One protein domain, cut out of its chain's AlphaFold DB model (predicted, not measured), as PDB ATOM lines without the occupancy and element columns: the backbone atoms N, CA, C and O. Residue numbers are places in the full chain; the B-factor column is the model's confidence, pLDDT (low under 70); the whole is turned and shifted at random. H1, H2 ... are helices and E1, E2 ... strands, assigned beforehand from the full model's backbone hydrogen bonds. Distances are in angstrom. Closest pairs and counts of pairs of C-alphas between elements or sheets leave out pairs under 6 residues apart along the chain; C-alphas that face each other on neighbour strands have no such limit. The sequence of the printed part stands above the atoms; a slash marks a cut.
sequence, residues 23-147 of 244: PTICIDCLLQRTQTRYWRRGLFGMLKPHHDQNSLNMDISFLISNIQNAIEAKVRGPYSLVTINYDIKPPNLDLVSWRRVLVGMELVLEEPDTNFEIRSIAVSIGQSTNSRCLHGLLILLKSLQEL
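This is residues 23 to 147 of the 244 residues of an uncharacterized protein of Mizuhopecten yessoensis (UniProt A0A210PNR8). Two pairs of side-by-side helices, H2 with H4 and H3 with H5, make the main body; H1 packs crosswise on H5, and the small strand hairpin of E1 and E2 bridges H4 and H3. A long unnamed stretch, residues 77 to 94, joins H3 to H4. The printed part has 125 residues, mostly helix, with five named helices and two antiparallel strands in the order H1 H2 H3 H4 E1 E2 H5. It is compact, with a radius of gyration of the C-alphas of 13.6 A and spans of 39 by 37 by 24 A.

Start at H1, residues 23 to 33, which is close but not clearly touching to H2, residues 36 to 47: their closest C-alphas, Leu 30 and Thr 36, are 7.3 A apart. H2 forms a helical hairpin with H3, residues 53 to 76, touching it with residues 46 to 47 alone; the closest C-alphas, Leu 47 and Leu 56, are 5.9 A apart. H4, residues 95 to 104, touches H2 at a shallow tilt of 28 degrees, opposite ways, closest at C-alphas 39 and 101, 3.9 A. E1, residues 107 to 110, and E2, residues 122 to 125, form an antiparallel hairpin; look for N 108 and O 124, within hydrogen-bond range at 2.9 A. The closest C-alphas of H3 and E2, Lys 74 and Ile 125, are 6.2 A apart; those of H4 and E1, Val 103 and Leu 109, 7.3 A. H5, residues 131 to 146, touches H3 at a shallow tilt of 20 degrees, closest at C-alphas 64 and 138, 6.0 A. H5 touches H1 at a steep tilt of 63 degrees, closest at C-alphas 26 and 136, 4.2 A. Every O i to N i+4 pair is within hydrogen-bond range in H1, H2, H4 and H5, and 19 of 20 are in H3.

Find C-alpha 23 at (266.825, 100.238, 284.834), where H1 begins. From C-alpha 53 at (259.854, 124.319, 284.162), H3 runs 34.9 A to C-alpha 76. H5 runs 22.6 A to C-alpha 146 at (265.768, 115.550, 281.640).

The two C-alphas farthest apart, Thr 24 and Thr 114, are 41.9 A apart. The printed part has no cut; the links H3 to H4 and E1 to E2 are long. Only residues 113 to 115 have pLDDT under 70.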
ATOM      1  N   PRO A  23     267.931  99.295 284.660       84.50
ATOM      2  CA  PRO A  23     266.825 100.238 284.834       84.50
ATOM      3  C   PRO A  23     265.435  99.629 284.621       84.50
ATOM      4  O   PRO A  23     264.495  99.941 285.347       84.50
ATOM      5  N   THR A  24     265.316  98.702 283.668       83.81
ATOM      6  CA  THR A  24     264.085  97.957 283.387       83.81
ATOM      7  C   THR A  24     263.612  97.128 284.580       83.81
ATOM      8  O   THR A  24     262.435  97.184 284.917       83.81
ATOM      9  N   ILE A  25     264.522  96.431 285.267       89.50
ATOM     10  CA  ILE A  25     264.220  95.617 286.455       89.50
ATOM     11  C   ILE A  25     263.736  96.506 287.606       89.50
ATOM     12  O   ILE A  25     262.799  96.151 288.321       89.50
ATOM     13  N   CYS A  26     264.356  97.671 287.787       92.88
ATOM     14  CA  CYS A  26     263.972  98.628 288.824       92.88
ATOM     15  C   CYS A  26     262.583  99.229 288.562       92.88
ATOM     16  O   CYS A  26     261.752  99.282 289.469       92.88
ATOM     17  N   ILE A  27     262.301  99.629 287.317       90.44
ATOM     18  CA  ILE A  27     260.981 100.141 286.920       90.44
ATOM     19  C   ILE A  27     259.915  99.043 287.041       90.44
ATOM     20  O   ILE A  27     258.818  99.311 287.523       90.44
ATOM     21  N   ASP A  28     260.227  97.799 286.678       90.00
ATOM     22  CA  ASP A  28     259.285  96.687 286.832       90.00
ATOM     23  C   ASP A  28     259.017  96.362 288.306       90.00
ATOM     24  O   ASP A  28     257.859  96.156 288.671       90.00
ATOM     25  N   CYS A  29     260.038  96.416 289.175       91.69
ATOM     26  CA  CYS A  29     259.844  96.349 290.630       91.69
ATOM     27  C   CYS A  29     258.841  97.410 291.072       91.69
ATOM     28  O   CYS A  29     257.839  97.074 291.700       91.69
ATOM     29  N   LEU A  30     259.100  98.676 290.721       93.06
ATOM     30  CA  LEU A  30     258.247  99.799 291.092       93.06
ATOM     31  C   LEU A  30     256.794  99.539 290.679       93.06
ATOM     32  O   LEU A  30     255.896  99.640 291.507       93.06
ATOM     33  N   LEU A  31     256.561  99.157 289.424       90.75
ATOM     34  CA  LEU A  31     255.214  98.979 288.882       90.75
ATOM     35  C   LEU A  31     254.455  97.786 289.476       90.75
ATOM     36  O   LEU A  31     253.225  97.843 289.556       90.75
ATOM     37  N   GLN A  32     255.164  96.721 289.861       89.38
ATOM     38  CA  GLN A  32     254.563  95.461 290.312       89.38
ATOM     39  C   GLN A  32     254.460  95.329 291.832       89.38
ATOM     40  O   GLN A  32     253.572  94.636 292.318       89.38
ATOM     41  N   ARG A  33     255.377  95.942 292.588       90.00
ATOM     42  CA  ARG A  33     255.524  95.694 294.033       90.00
ATOM     43  C   ARG A  33     255.141  96.867 294.922       90.00
ATOM     44  O   ARG A  33     255.180  96.707 296.131       90.00
ATOM     45  N   THR A  34     254.803  98.021 294.356       90.00
ATOM     46  CA  THR A  34     254.391  99.199 295.134       90.00
ATOM     47  C   THR A  34     252.922  99.527 294.905       90.00
ATOM     48  O   THR A  34     252.276  98.998 293.994       90.00
ATOM     49  N   GLN A  35     252.375 100.450 295.700       88.12
ATOM     50  CA  GLN A  35     251.027 100.970 295.480       88.12
ATOM     51  C   GLN A  35     251.024 101.965 294.309       88.12
ATOM     52  O   GLN A  35     250.849 103.170 294.493       88.12
ATOM     53  N   THR A  36     251.189 101.454 293.085       88.56
ATOM     54  CA  THR A  36     251.383 102.238 291.853       88.56
ATOM     55  C   THR A  36     250.362 103.353 291.661       88.56
ATOM     56  O   THR A  36     250.716 104.480 291.322       88.56
ATOM     57  N   ARG A  37     249.081 103.083 291.934       88.31
ATOM     58  CA  ARG A  37     248.020 104.100 291.846       88.31
ATOM     59  C   ARG A  37     248.232 105.254 292.833       88.31
ATOM     60  O   ARG A  37     247.884 106.390 292.517       88.31
ATOM     61  N   TYR A  38     248.761 104.961 294.017       90.06
ATOM     62  CA  TYR A  38     248.879 105.907 295.117       90.06
ATOM     63  C   TYR A  38     250.027 106.890 294.887       90.06
ATOM     64  O   TYR A  38     249.775 108.095 294.811       90.06
ATOM     65  N   TRP A  39     251.248 106.391 294.652       93.56
ATOM     66  CA  TRP A  39     252.386 107.279 294.400       93.56
ATOM     67  C   TRP A  39     252.255 108.017 293.068       93.56
ATOM     68  O   TRP A  39     252.615 109.187 293.009       93.56
ATOM     69  N   ARG A  40     251.663 107.414 292.022       92.81
ATOM     70  CA  ARG A  40     251.388 108.143 290.769       92.81
ATOM     71  C   ARG A  40     250.450 109.305 291.019       92.81
ATOM     72  O   ARG A  40     250.748 110.417 290.612       92.81
ATOM     73  N   ARG A  41     249.334 109.082 291.719       92.00
ATOM     74  CA  ARG A  41     248.392 110.163 292.035       92.00
ATOM     75  C   ARG A  41     249.055 111.275 292.847       92.00
ATOM     76  O   ARG A  41     248.749 112.434 292.599       92.00
ATOM     77  N   GLY A  42     249.933 110.926 293.790       95.19
ATOM     78  CA  GLY A  42     250.760 111.898 294.506       95.19
ATOM     79  C   GLY A  42     251.666 112.680 293.557       95.19
ATOM     80  O   GLY A  42     251.593 113.898 293.506       95.19
ATOM     81  N   LEU A  43     252.435 111.991 292.716       95.25
ATOM     82  CA  LEU A  43     253.348 112.631 291.773       95.25
ATOM     83  C   LEU A  43     252.617 113.573 290.804       95.25
ATOM     84  O   LEU A  43     253.000 114.726 290.669       95.25
ATOM     85  N   PHE A  44     251.520 113.133 290.182       93.12
ATOM     86  CA  PHE A  44     250.702 114.005 289.330       93.12
ATOM     87  C   PHE A  44     250.107 115.185 290.112       93.12
ATOM     88  O   PHE A  44     250.028 116.281 289.570       93.12
ATOM     89  N   GLY A  45     249.694 114.979 291.367       93.50
ATOM     90  CA  GLY A  45     249.180 116.049 292.226       93.50
ATOM     91  C   GLY A  45     250.220 117.131 292.515       93.50
ATOM     92  O   GLY A  45     249.883 118.307 292.450       93.50
ATOM     93  N   MET A  46     251.478 116.734 292.740       94.62
ATOM     94  CA  MET A  46     252.595 117.668 292.905       94.62
ATOM     95  C   MET A  46     252.912 118.402 291.602       94.62
ATOM     96  O   MET A  46     252.992 119.619 291.589       94.62
ATOM     97  N   LEU A  47     253.050 117.676 290.488       93.44
ATOM     98  CA  LEU A  47     253.636 118.249 289.272       93.44
ATOM     99  C   LEU A  47     252.646 119.033 288.392       93.44
ATOM    100  O   LEU A  47     253.047 119.950 287.677       93.44
ATOM    101  N   LYS A  48     251.356 118.675 288.403       89.44
ATOM    102  CA  LYS A  48     250.341 119.240 287.493       89.44
ATOM    103  C   LYS A  48     250.028 120.736 287.698       89.44
ATOM    104  O   LYS A  48     249.743 121.389 286.698       89.44
ATOM    105  N   PRO A  49     250.044 121.301 288.920       88.44
ATOM    106  CA  PRO A  49     249.756 122.722 289.133       88.44
ATOM    107  C   PRO A  49     250.804 123.687 288.561       88.44
ATOM    108  O   PRO A  49     250.551 124.888 288.519       88.44
ATOM    109  N   HIS A  50     251.987 123.210 288.161       86.31
ATOM    110  CA  HIS A  50     253.056 124.091 287.701       86.31
ATOM    111  C   HIS A  50     252.872 124.530 286.248       86.31
ATOM    112  O   HIS A  50     252.608 123.722 285.356       86.31
ATOM    113  N   HIS A  51     253.112 125.819 286.011       84.75
ATOM    114  CA  HIS A  51     253.050 126.441 284.687       84.75
ATOM    115  C   HIS A  51     254.433 126.782 284.110       84.75
ATOM    116  O   HIS A  51     254.517 127.251 282.977       84.75
ATOM    117  N   ASP A  52     255.509 126.525 284.857       90.12
ATOM    118  CA  ASP A  52     256.888 126.751 284.433       90.12
ATOM    119  C   ASP A  52     257.813 125.574 284.798       90.12
ATOM    120  O   ASP A  52     257.592 124.850 285.774       90.12
ATOM    121  N   GLN A  53     258.879 125.404 284.008       91.62
ATOM    122  CA  GLN A  53     259.854 124.319 284.162       91.62
ATOM    123  C   GLN A  53     260.609 124.382 285.495       91.62
ATOM    124  O   GLN A  53     260.950 123.334 286.041       91.62
ATOM    125  N   ASN A  54     260.900 125.576 286.018       92.00
ATOM    126  CA  ASN A  54     261.748 125.719 287.200       92.00
ATOM    127  C   ASN A  54     261.026 125.210 288.446       92.00
ATOM    128  O   ASN A  54     261.597 124.421 289.196       92.00
ATOM    129  N   SER A  55     259.766 125.608 288.632       91.06
ATOM    130  CA  SER A  55     258.925 125.129 289.733       91.06
ATOM    131  C   SER A  55     258.793 123.611 289.723       91.06
ATOM    132  O   SER A  55     259.001 122.957 290.742       91.06
ATOM    133  N   LEU A  56     258.546 123.039 288.545       91.44
ATOM    134  CA  LEU A  56     258.408 121.598 288.394       91.44
ATOM    135  C   LEU A  56     259.738 120.867 288.663       91.44
ATOM    136  O   LEU A  56     259.779 119.869 289.385       91.44
ATOM    137  N   ASN A  57     260.852 121.401 288.157       94.19
ATOM    138  CA  ASN A  57     262.182 120.860 288.426       94.19
ATOM    139  C   ASN A  57     262.552 120.924 289.913       94.19
ATOM    140  O   ASN A  57     263.250 120.022 290.380       94.19
ATOM    141  N   MET A  58     262.100 121.935 290.662       94.94
ATOM    142  CA  MET A  58     262.298 121.996 292.116       94.94
ATOM    143  C   MET A  58     261.562 120.855 292.823       94.94
ATOM    144  O   MET A  58     262.181 120.136 293.606       94.94
ATOM    145  N   ASP A  59     260.290 120.622 292.493       95.38
ATOM    146  CA  ASP A  59     259.498 119.513 293.040       95.38
ATOM    147  C   ASP A  59     260.119 118.143 292.722       95.38
ATOM    148  O   ASP A  59     260.259 117.294 293.612       95.38
ATOM    149  N   ILE A  60     260.563 117.930 291.476       96.44
ATOM    150  CA  ILE A  60     261.258 116.695 291.089       96.44
ATOM    151  C   ILE A  60     262.580 116.553 291.852       96.44
ATOM    152  O   ILE A  60     262.850 115.482 292.393       96.44
ATOM    153  N   SER A  61     263.393 117.609 291.928       97.00
ATOM    154  CA  SER A  61     264.693 117.577 292.616       97.00
ATOM    155  C   SER A  61     264.535 117.276 294.104       97.00
ATOM    156  O   SER A  61     265.303 116.499 294.675       97.00
ATOM    157  N   PHE A  62     263.495 117.834 294.723       97.50
ATOM    158  CA  PHE A  62     263.151 117.552 296.106       97.50
ATOM    159  C   PHE A  62     262.779 116.078 296.303       97.50
ATOM    160  O   PHE A  62     263.298 115.422 297.208       97.50
ATOM    161  N   LEU A  63     261.935 115.508 295.435       97.62
ATOM    162  CA  LEU A  63     261.618 114.076 295.476       97.62
ATOM    163  C   LEU A  63     262.849 113.198 295.224       97.62
ATOM    164  O   LEU A  63     263.035 112.215 295.936       97.62
ATOM    165  N   ILE A  64     263.707 113.560 294.267       98.00
ATOM    166  CA  ILE A  64     264.965 112.857 293.988       98.00
ATOM    167  C   ILE A  64     265.810 112.771 295.259       98.00
ATOM    168  O   ILE A  64     266.206 111.669 295.637       98.00
ATOM    169  N   SER A  65     266.014 113.892 295.954       97.81
ATOM    170  CA  SER A  65     266.787 113.916 297.198       97.81
ATOM    171  C   SER A  65     266.158 113.046 298.287       97.81
ATOM    172  O   SER A  65     266.861 112.254 298.908       97.81
ATOM    173  N   ASN A  66     264.837 113.120 298.483       97.56
ATOM    174  CA  ASN A  66     264.144 112.289 299.474       97.56
ATOM    175  C   ASN A  66     264.310 110.788 299.188       97.56
ATOM    176  O   ASN A  66     264.574 110.004 300.098       97.56
ATOM    177  N   ILE A  67     264.184 110.375 297.923       97.69
ATOM    178  CA  ILE A  67     264.324 108.969 297.526       97.69
ATOM    179  C   ILE A  67     265.781 108.501 297.614       97.69
ATOM    180  O   ILE A  67     266.020 107.374 298.042       97.69
ATOM    181  N   GLN A  68     266.757 109.345 297.268       97.06
ATOM    182  CA  GLN A  68     268.179 109.042 297.468       97.06
ATOM    183  C   GLN A  68     268.497 108.830 298.950       97.06
ATOM    184  O   GLN A  68     269.040 107.790 299.314       97.06
ATOM    185  N   ASN A  69     268.045 109.739 299.814       96.75
ATOM    186  CA  ASN A  69     268.241 109.619 301.257       96.75
ATOM    187  C   ASN A  69     267.522 108.384 301.828       96.75
ATOM    188  O   ASN A  69     268.015 107.755 302.763       96.75
ATOM    189  N   ALA A  70     266.381 107.986 301.255       96.62
ATOM    190  CA  ALA A  70     265.703 106.747 301.629       96.62
ATOM    191  C   ALA A  70     266.486 105.496 301.197       96.62
ATOM    192  O   ALA A  70     266.544 104.513 301.937       96.62
ATOM    193  N   ILE A  71     267.121 105.514 300.023       95.50
ATOM    194  CA  ILE A  71     268.012 104.432 299.583       95.50
ATOM    195  C   ILE A  71     269.198 104.307 300.548       95.50
ATOM    196  O   ILE A  71     269.473 103.206 301.019       95.50
ATOM    197  N   GLU A  72     269.837 105.422 300.906       94.38
ATOM    198  CA  GLU A  72     270.945 105.447 301.870       94.38
ATOM    199  C   GLU A  72     270.516 104.954 303.260       94.38
ATOM    200  O   GLU A  72     271.201 104.141 303.881       94.38
ATOM    201  N   ALA A  73     269.350 105.388 303.746       93.81
ATOM    202  CA  ALA A  73     268.793 104.913 305.009       93.81
ATOM    203  C   ALA A  73     268.466 103.410 304.963       93.81
ATOM    204  O   ALA A  73     268.675 102.706 305.950       93.81
ATOM    205  N   LYS A  74     268.013 102.881 303.815       92.25
ATOM    206  CA  LYS A  74     267.712 101.450 303.659       92.25
ATOM    207  C   LYS A  74     268.952 100.573 303.823       92.25
ATOM    208  O   LYS A  74     268.815  99.471 304.351       92.25
ATOM    209  N   VAL A  75     270.131 101.055 303.417       89.81
ATOM    210  CA  VAL A  75     271.413 100.350 303.619       89.81
ATOM    211  C   VAL A  75     271.714 100.167 305.110       89.81
ATOM    212  O   VAL A  75     272.253  99.139 305.504       89.81
ATOM    213  N   ARG A  76     271.306 101.121 305.957       89.06
ATOM    214  CA  ARG A  76     271.519 101.065 307.414       89.06
ATOM    215  C   ARG A  76     270.581 100.086 308.124       89.06
ATOM    216  O   ARG A  76     270.947  99.548 309.163       89.06
ATOM    217  N   GLY A  77     269.392  99.842 307.570       86.12
ATOM    218  CA  GLY A  77     268.439  98.856 308.084       86.12
ATOM    219  C   GLY A  77     266.992  99.355 308.166       86.12
ATOM    220  O   GLY A  77     266.705 100.514 307.844       86.12
ATOM    221  N   PRO A  78     266.047  98.484 308.571       86.38
ATOM    222  CA  PRO A  78     264.647  98.858 308.761       86.38
ATOM    223  C   PRO A  78     264.500  99.904 309.872       86.38
ATOM    224  O   PRO A  78     265.302  99.943 310.800       86.38
ATOM    225  N   TYR A  79     263.467 100.739 309.771       89.50
ATOM    226  CA  TYR A  79     263.148 101.837 310.695       89.50
ATOM    227  C   TYR A  79     264.185 102.962 310.768       89.50
ATOM    228  O   TYR A  79     264.030 103.896 311.551       89.50
ATOM    229  N   SER A  80     265.214 102.925 309.921       93.75
ATOM    230  CA  SER A  80     266.159 104.030 309.790       93.75
ATOM    231  C   SER A  80     265.435 105.299 309.344       93.75
ATOM    232  O   SER A  80     264.631 105.262 308.408       93.75
ATOM    233  N   LEU A  81     265.740 106.421 309.998       95.56
ATOM    234  CA  LEU A  81     265.215 107.732 309.627       95.56
ATOM    235  C   LEU A  81     265.796 108.184 308.283       95.56
ATOM    236  O   LEU A  81     267.001 108.085 308.040       95.56
ATOM    237  N   VAL A  82     264.921 108.703 307.427       96.06
ATOM    238  CA  VAL A  82     265.263 109.317 306.147       96.06
ATOM    239  C   VAL A  82     265.531 110.796 306.385       96.06
ATOM    240  O   VAL A  82     264.655 111.537 306.827       96.06
ATOM    241  N   THR A  83     266.742 111.243 306.067       94.56
ATOM    242  CA  THR A  83     267.077 112.667 306.112       94.56
ATOM    243  C   THR A  83     266.295 113.412 305.029       94.56
ATOM    244  O   THR A  83     266.346 113.035 303.862       94.56
ATOM    245  N   ILE A  84     265.599 114.490 305.386       95.25
ATOM    246  CA  ILE A  84     264.913 115.365 304.426       95.25
ATOM    247  C   ILE A  84     265.782 116.603 304.193       95.25
ATOM    248  O   ILE A  84     266.153 117.291 305.143       95.25
ATOM    249  N   ASN A  85     266.118 116.895 302.933       93.69
ATOM    250  CA  ASN A  85     266.897 118.083 302.592       93.69
ATOM    251  C   ASN A  85     265.981 119.312 302.488       93.69
ATOM    252  O   ASN A  85     265.363 119.563 301.453       93.69
ATOM    253  N   TYR A  86     265.887 120.079 303.572       92.19
ATOM    254  CA  TYR A  86     265.015 121.251 303.635       92.19
ATOM    255  C   TYR A  86     265.521 122.458 302.833       92.19
ATOM    256  O   TYR A  86     264.715 123.351 302.564       92.19
ATOM    257  N   ASP A  87     266.791 122.485 302.426       92.25
ATOM    258  CA  ASP A  87     267.378 123.615 301.688       92.25
ATOM    259  C   ASP A  87     266.841 123.705 300.254       92.25
ATOM    260  O   ASP A  87     266.777 124.781 299.668       92.25
ATOM    261  N   ILE A  88     266.395 122.572 299.708       92.62
ATOM    262  CA  ILE A  88     265.790 122.468 298.375       92.62
ATOM    263  C   ILE A  88     264.270 122.255 298.438       92.62
ATOM    264  O   ILE A  88     263.661 121.825 297.459       92.62
ATOM    265  N   LYS A  89     263.641 122.517 299.595       93.50
ATOM    266  CA  LYS A  89     262.190 122.382 299.761       93.50
ATOM    267  C   LYS A  89     261.464 123.395 298.858       93.50
ATOM    268  O   LYS A  89     261.682 124.598 299.025       93.50
ATOM    269  N   PRO A  90     260.526 122.959 298.001       92.94
ATOM    270  CA  PRO A  90     259.708 123.872 297.216       92.94
ATOM    271  C   PRO A  90     258.881 124.808 298.117       92.94
ATOM    272  O   PRO A  90     258.374 124.375 299.160       92.94
ATOM    273  N   PRO A  91     258.712 126.089 297.741       89.94
ATOM    274  CA  PRO A  91     257.980 127.056 298.559       89.94
ATOM    275  C   PRO A  91     256.498 126.690 298.717       89.94
ATOM    276  O   PRO A  91     255.948 126.847 299.804       89.94
ATOM    277  N   ASN A  92     255.884 126.130 297.668       88.69
ATOM    278  CA  ASN A  92     254.465 125.762 297.614       88.69
ATOM    279  C   ASN A  92     254.268 124.240 297.552       88.69
ATOM    280  O   ASN A  92     253.427 123.751 296.802       88.69
ATOM    281  N   LEU A  93     255.078 123.487 298.300       91.31
ATOM    282  CA  LEU A  93     255.017 122.029 298.304       91.31
ATOM    283  C   LEU A  93     253.619 121.524 298.713       91.31
ATOM    284  O   LEU A  93     253.176 121.758 299.840       91.31
ATOM    285  N   ASP A  94     252.965 120.754 297.840       93.00
ATOM    286  CA  ASP A  94     251.743 120.027 298.191       93.00
ATOM    287  C   ASP A  94     252.084 118.833 299.094       93.00
ATOM    288  O   ASP A  94     252.429 117.738 298.637       93.00
ATOM    289  N   LEU A  95     251.959 119.043 300.407       92.56
ATOM    290  CA  LEU A  95     252.248 118.028 301.418       92.56
ATOM    291  C   LEU A  95     251.354 116.793 301.304       92.56
ATOM    292  O   LEU A  95     251.795 115.696 301.633       92.56
ATOM    293  N   VAL A  96     250.103 116.929 300.857       93.50
ATOM    294  CA  VAL A  96     249.195 115.779 300.720       93.50
ATOM    295  C   VAL A  96     249.690 114.876 299.600       93.50
ATOM    296  O   VAL A  96     249.774 113.656 299.759       93.50
ATOM    297  N   SER A  97     250.040 115.477 298.469       95.62
ATOM    298  CA  SER A  97     250.542 114.751 297.310       95.62
ATOM    299  C   SER A  97     251.940 114.175 297.554       95.62
ATOM    300  O   SER A  97     252.172 113.009 297.232       95.62
ATOM    301  N   TRP A  98     252.823 114.912 298.232       95.88
ATOM    302  CA  TRP A  98     254.134 114.422 298.664       95.88
ATOM    303  C   TRP A  98     254.027 113.204 299.594       95.88
ATOM    304  O   TRP A  98     254.623 112.162 299.309       95.88
ATOM    305  N   ARG A  99     253.182 113.262 300.636       94.56
ATOM    306  CA  ARG A  99     252.909 112.116 301.529       94.56
ATOM    307  C   ARG A  99     252.446 110.890 300.748       94.56
ATOM    308  O   ARG A  99     252.897 109.779 301.011       94.56
ATOM    309  N   ARG A 100     251.562 111.076 299.759       95.62
ATOM    310  CA  ARG A 100     251.074 109.978 298.908       95.62
ATOM    311  C   ARG A 100     252.189 109.304 298.121       95.62
ATOM    312  O   ARG A 100     252.139 108.085 297.960       95.62
ATOM    313  N   VAL A 101     253.178 110.064 297.644       96.50
ATOM    314  CA  VAL A 101     254.366 109.483 297.002       96.50
ATOM    315  C   VAL A 101     255.120 108.614 298.002       96.50
ATOM    316  O   VAL A 101     255.327 107.435 297.728       96.50
ATOM    317  N   LEU A 102     255.462 109.152 299.176       95.88
ATOM    318  CA  LEU A 102     256.266 108.435 300.170       95.88
ATOM    319  C   LEU A 102     255.571 107.175 300.706       95.88
ATOM    320  O   LEU A 102     256.160 106.096 300.688       95.88
ATOM    321  N   VAL A 103     254.299 107.280 301.095       94.31
ATOM    322  CA  VAL A 103     253.487 106.132 301.539       94.31
ATOM    323  C   VAL A 103     253.337 105.103 300.420       94.31
ATOM    324  O   VAL A 103     253.421 103.902 300.660       94.31
ATOM    325  N   GLY A 104     253.138 105.553 299.177       93.31
ATOM    326  CA  GLY A 104     253.030 104.654 298.030       93.31
ATOM    327  C   GLY A 104     254.326 103.890 297.737       93.31
ATOM    328  O   GLY A 104     254.260 102.807 297.157       93.31
ATOM    329  N   MET A 105     255.467 104.423 298.185       94.38
ATOM    330  CA  MET A 105     256.784 103.776 298.190       94.38
ATOM    331  C   MET A 105     257.067 102.968 299.464       94.38
ATOM    332  O   MET A 105     258.196 102.524 299.671       94.38
ATOM    333  N   GLU A 106     256.045 102.757 300.293       93.25
ATOM    334  CA  GLU A 106     256.110 102.008 301.550       93.25
ATOM    335  C   GLU A 106     257.079 102.609 302.575       93.25
ATOM    336  O   GLU A 106     257.678 101.888 303.374       93.25
ATOM    337  N   LEU A 107     257.257 103.931 302.547       94.50
ATOM    338  CA  LEU A 107     257.908 104.661 303.629       94.50
ATOM    339  C   LEU A 107     256.901 104.903 304.755       94.50
ATOM    340  O   LEU A 107     255.709 105.106 304.508       94.50
ATOM    341  N   VAL A 108     257.390 104.874 305.990       95.06
ATOM    342  CA  VAL A 108     256.585 105.121 307.187       95.06
ATOM    343  C   VAL A 108     256.671 106.604 307.519       95.06
ATOM    344  O   VAL A 108     257.754 107.187 307.486       95.06
ATOM    345  N   LEU A 109     255.519 107.213 307.787       93.69
ATOM    346  CA  LEU A 109     255.411 108.611 308.183       93.69
ATOM    347  C   LEU A 109     254.849 108.664 309.601       93.69
ATOM    348  O   LEU A 109     253.801 108.078 309.869       93.69
ATOM    349  N   GLU A 110     255.541 109.375 310.482       91.25
ATOM    350  CA  GLU A 110     255.099 109.664 311.842       91.25
ATOM    351  C   GLU A 110     254.824 111.165 311.947       91.25
ATOM    352  O   GLU A 110     255.705 111.990 311.689       91.25
ATOM    353  N   GLU A 111     253.581 111.518 312.278       84.31
ATOM    354  CA  GLU A 111     253.102 112.902 312.326       84.31
ATOM    355  C   GLU A 111     252.562 113.221 313.727       84.31
ATOM    356  O   GLU A 111     251.797 112.423 314.270       84.31
ATOM    357  N   PRO A 112     252.915 114.369 314.329       74.06
ATOM    358  CA  PRO A 112     252.301 114.809 315.574       74.06
ATOM    359  C   PRO A 112     250.892 115.360 315.322       74.06
ATOM    360  O   PRO A 112     250.668 116.087 314.356       74.06
ATOM    361  N   ASP A 113     249.970 115.102 316.254       65.00
ATOM    362  CA  ASP A 113     248.528 115.407 316.147       65.00
ATOM    363  C   ASP A 113     248.170 116.879 315.860       65.00
ATOM    364  O   ASP A 113     247.033 117.195 315.516       65.00
ATOM    365  N   THR A 114     249.111 117.804 316.041       64.31
ATOM    366  CA  THR A 114     248.834 119.246 316.083       64.31
ATOM    367  C   THR A 114     249.611 120.077 315.069       64.31
ATOM    368  O   THR A 114     249.271 121.246 314.890       64.31
ATOM    369  N   ASN A 115     250.620 119.518 314.386       60.69
ATOM    370  CA  ASN A 115     251.480 120.304 313.500       60.69
ATOM    371  C   ASN A 115     251.652 119.652 312.123       60.69
ATOM    372  O   ASN A 115     252.266 118.594 311.987       60.69
ATOM    373  N   PHE A 116     251.131 120.321 311.093       71.38
ATOM    374  CA  PHE A 116     251.093 119.833 309.710       71.38
ATOM    375  C   PHE A 116     252.266 120.333 308.853       71.38
ATOM    376  O   PHE A 116     252.193 120.286 307.626       71.38
ATOM    377  N   GLU A 117     253.338 120.832 309.468       84.62
ATOM    378  CA  GLU A 117     254.540 121.256 308.752       84.62
ATOM    379  C   GLU A 117     255.390 120.062 308.309       84.62
ATOM    380  O   GLU A 117     255.506 119.059 308.999       84.62
ATOM    381  N   ILE A 118     256.098 120.176 307.185       87.94
ATOM    382  CA  ILE A 118     256.994 119.091 306.744       87.94
ATOM    383  C   ILE A 118     258.113 118.775 307.750       87.94
ATOM    384  O   ILE A 118     258.614 117.656 307.792       87.94
ATOM    385  N   ARG A 119     258.523 119.757 308.562       88.12
ATOM    386  CA  ARG A 119     259.578 119.583 309.573       88.12
ATOM    387  C   ARG A 119     259.127 118.747 310.766       88.12
ATOM    388  O   ARG A 119     259.980 118.214 311.464       88.12
ATOM    389  N   SER A 120     257.821 118.636 310.997       87.12
ATOM    390  CA  SER A 120     257.268 117.797 312.057       87.12
ATOM    391  C   SER A 120     256.975 116.369 311.601       87.12
ATOM    392  O   SER A 120     256.630 115.542 312.436       87.12
ATOM    393  N   ILE A 121     257.128 116.058 310.310       90.25
ATOM    394  CA  ILE A 121     256.884 114.723 309.762       90.25
ATOM    395  C   ILE A 121     258.198 113.948 309.763       90.25
ATOM    396  O   ILE A 121     259.110 114.260 308.991       90.25
ATOM    397  N   ALA A 122     258.293 112.918 310.600       92.06
ATOM    398  CA  ALA A 122     259.404 111.982 310.536       92.06
ATOM    399  C   ALA A 122     259.124 110.937 309.451       92.06
ATOM    400  O   ALA A 122     258.053 110.334 309.405       92.06
ATOM    401  N   VAL A 123     260.096 110.733 308.563       96.00
ATOM    402  CA  VAL A 123     260.031 109.729 307.498       96.00
ATOM    403  C   VAL A 123     261.036 108.637 307.822       96.00
ATOM    404  O   VAL A 123     262.206 108.926 308.066       96.00
ATOM    405  N   SER A 124     260.606 107.380 307.812       96.06
ATOM    406  CA  SER A 124     261.473 106.237 308.093       96.06
ATOM    407  C   SER A 124     261.264 105.092 307.106       96.06
ATOM    408  O   SER A 124     260.279 105.013 306.363       96.06
ATOM    409  N   ILE A 125     262.252 104.204 307.056       96.12
ATOM    410  CA  ILE A 125     262.235 103.023 306.203       96.12
ATOM    411  C   ILE A 125     261.310 101.955 306.789       96.12
ATOM    412  O   ILE A 125     261.558 101.430 307.872       96.12
ATOM    413  N   GLY A 126     260.288 101.561 306.036       89.25
ATOM    414  CA  GLY A 126     259.444 100.422 306.379       89.25
ATOM    415  C   GLY A 126     260.162  99.077 306.209       89.25
ATOM    416  O   GLY A 126     261.158  98.937 305.488       89.25
ATOM    417  N   GLN A 127     259.627  98.034 306.850       89.31
ATOM    418  CA  GLN A 127     260.133  96.667 306.666       89.31
ATOM    419  C   GLN A 127     259.993  96.198 305.210       89.31
ATOM    420  O   GLN A 127     260.912  95.583 304.666       89.31
ATOM    421  N   SER A 128     258.869  96.525 304.569       89.06
ATOM    422  CA  SER A 128     258.543  96.102 303.206       89.06
ATOM    423  C   SER A 128     259.241  96.933 302.118       89.06
ATOM    424  O   SER A 128     259.391  96.450 300.994       89.06
ATOM    425  N   THR A 129     259.763  98.122 302.462       93.00
ATOM    426  CA  THR A 129     260.415  99.034 301.513       93.00
ATOM    427  C   THR A 129     261.520  98.323 300.733       93.00
ATOM    428  O   THR A 129     262.498  97.834 301.310       93.00
ATOM    429  N   ASN A 130     261.397  98.305 299.405       92.69
ATOM    430  CA  ASN A 130     262.334  97.632 298.513       92.69
ATOM    431  C   ASN A 130     263.262  98.632 297.808       92.69
ATOM    432  O   ASN A 130     262.799  99.501 297.064       92.69
ATOM    433  N   SER A 131     264.578  98.468 297.969       92.50
ATOM    434  CA  SER A 131     265.573  99.364 297.367       92.50
ATOM    435  C   SER A 131     265.488  99.410 295.839       92.50
ATOM    436  O   SER A 131     265.600 100.490 295.271       92.50
ATOM    437  N   ARG A 132     265.219  98.292 295.148       94.44
ATOM    438  CA  ARG A 132     265.078  98.274 293.677       94.44
ATOM    439  C   ARG A 132     263.885  99.100 293.210       94.44
ATOM    440  O   ARG A 132     263.960  99.764 292.183       94.44
ATOM    441  N   CYS A 133     262.800  99.083 293.974       94.75
ATOM    442  CA  CYS A 133     261.614  99.868 293.673       94.75
ATOM    443  C   CYS A 133     261.870 101.370 293.909       94.75
ATOM    444  O   CYS A 133     261.472 102.183 293.077       94.75
ATOM    445  N   LEU A 134     262.607 101.742 294.969       96.00
ATOM    446  CA  LEU A 134     263.077 103.123 295.179       96.00
ATOM    447  C   LEU A 134     263.971 103.600 294.024       96.00
ATOM    448  O   LEU A 134     263.755 104.685 293.489       96.00
ATOM    449  N   HIS A 135     264.914 102.766 293.572       95.88
ATOM    450  CA  HIS A 135     265.725 103.058 292.385       95.88
ATOM    451  C   HIS A 135     264.866 103.201 291.123       95.88
ATOM    452  O   HIS A 135     265.142 104.063 290.293       95.88
ATOM    453  N   GLY A 136     263.803 102.402 290.985       95.12
ATOM    454  CA  GLY A 136     262.835 102.528 289.896       95.12
ATOM    455  C   GLY A 136     262.188 103.910 289.863       95.12
ATOM    456  O   GLY A 136     262.151 104.542 288.809       95.12
ATOM    457  N   LEU A 137     261.741 104.414 291.019       96.50
ATOM    458  CA  LEU A 137     261.179 105.763 291.113       96.50
ATOM    459  C   LEU A 137     262.241 106.832 290.833       96.50
ATOM    460  O   LEU A 137     261.971 107.777 290.099       96.50
ATOM    461  N   LEU A 138     263.461 106.663 291.349       96.38
ATOM    462  CA  LEU A 138     264.572 107.580 291.095       96.38
ATOM    463  C   LEU A 138     264.884 107.710 289.596       96.38
ATOM    464  O   LEU A 138     265.100 108.816 289.107       96.38
ATOM    465  N   ILE A 139     264.873 106.597 288.858       95.00
ATOM    466  CA  ILE A 139     265.068 106.591 287.404       95.00
ATOM    467  C   ILE A 139     263.948 107.367 286.704       95.00
ATOM    468  O   ILE A 139     264.242 108.175 285.822       95.00
ATOM    469  N   LEU A 140     262.683 107.169 287.097       95.25
ATOM    470  CA  LEU A 140     261.561 107.922 286.526       95.25
ATOM    471  C   LEU A 140     261.689 109.422 286.782       95.25
ATOM    472  O   LEU A 140     261.503 110.209 285.860       95.25
ATOM    473  N   LEU A 141     262.031 109.814 288.010       96.69
ATOM    474  CA  LEU A 141     262.181 111.218 288.388       96.69
ATOM    475  C   LEU A 141     263.330 111.892 287.627       96.69
ATOM    476  O   LEU A 141     263.141 112.971 287.077       96.69
ATOM    477  N   LYS A 142     264.491 111.237 287.519       95.12
ATOM    478  CA  LYS A 142     265.608 111.747 286.707       95.12
ATOM    479  C   LYS A 142     265.227 111.862 285.235       95.12
ATOM    480  O   LYS A 142     265.489 112.884 284.614       95.12
ATOM    481  N   SER A 143     264.527 110.855 284.709       93.94
ATOM    482  CA  SER A 143     264.051 110.876 283.324       93.94
ATOM    483  C   SER A 143     263.089 112.041 283.084       93.94
ATOM    484  O   SER A 143     263.209 112.692 282.057       93.94
ATOM    485  N   LEU A 144     262.177 112.337 284.024       93.62
ATOM    486  CA  LEU A 144     261.296 113.510 283.971       93.62
ATOM    487  C   LEU A 144     262.082 114.826 283.973       93.62
ATOM    488  O   LEU A 144     261.775 115.707 283.178       93.62
ATOM    489  N   GLN A 145     263.092 114.947 284.837       91.94
ATOM    490  CA  GLN A 145     263.918 116.150 284.961       91.94
ATOM    491  C   GLN A 145     264.709 116.459 283.679       91.94
ATOM    492  O   GLN A 145     264.973 117.619 283.375       91.94
ATOM    493  N   GLU A 146     265.080 115.424 282.925       90.25
ATOM    494  CA  GLU A 146     265.768 115.550 281.640       90.25
ATOM    495  C   GLU A 146     264.834 115.941 280.488       90.25
ATOM    496  O   GLU A 146     265.325 116.368 279.443       90.25
ATOM    497  N   LEU A 147     263.509 115.790 280.620       89.75
ATOM    498  CA  LEU A 147     262.577 116.076 279.528       89.75
ATOM    499  C   LEU A 147     262.470 117.574 279.233       89.75
ATOM    500  O   LEU A 147     262.488 118.421 280.123       89.75
TER     501      LEU A 147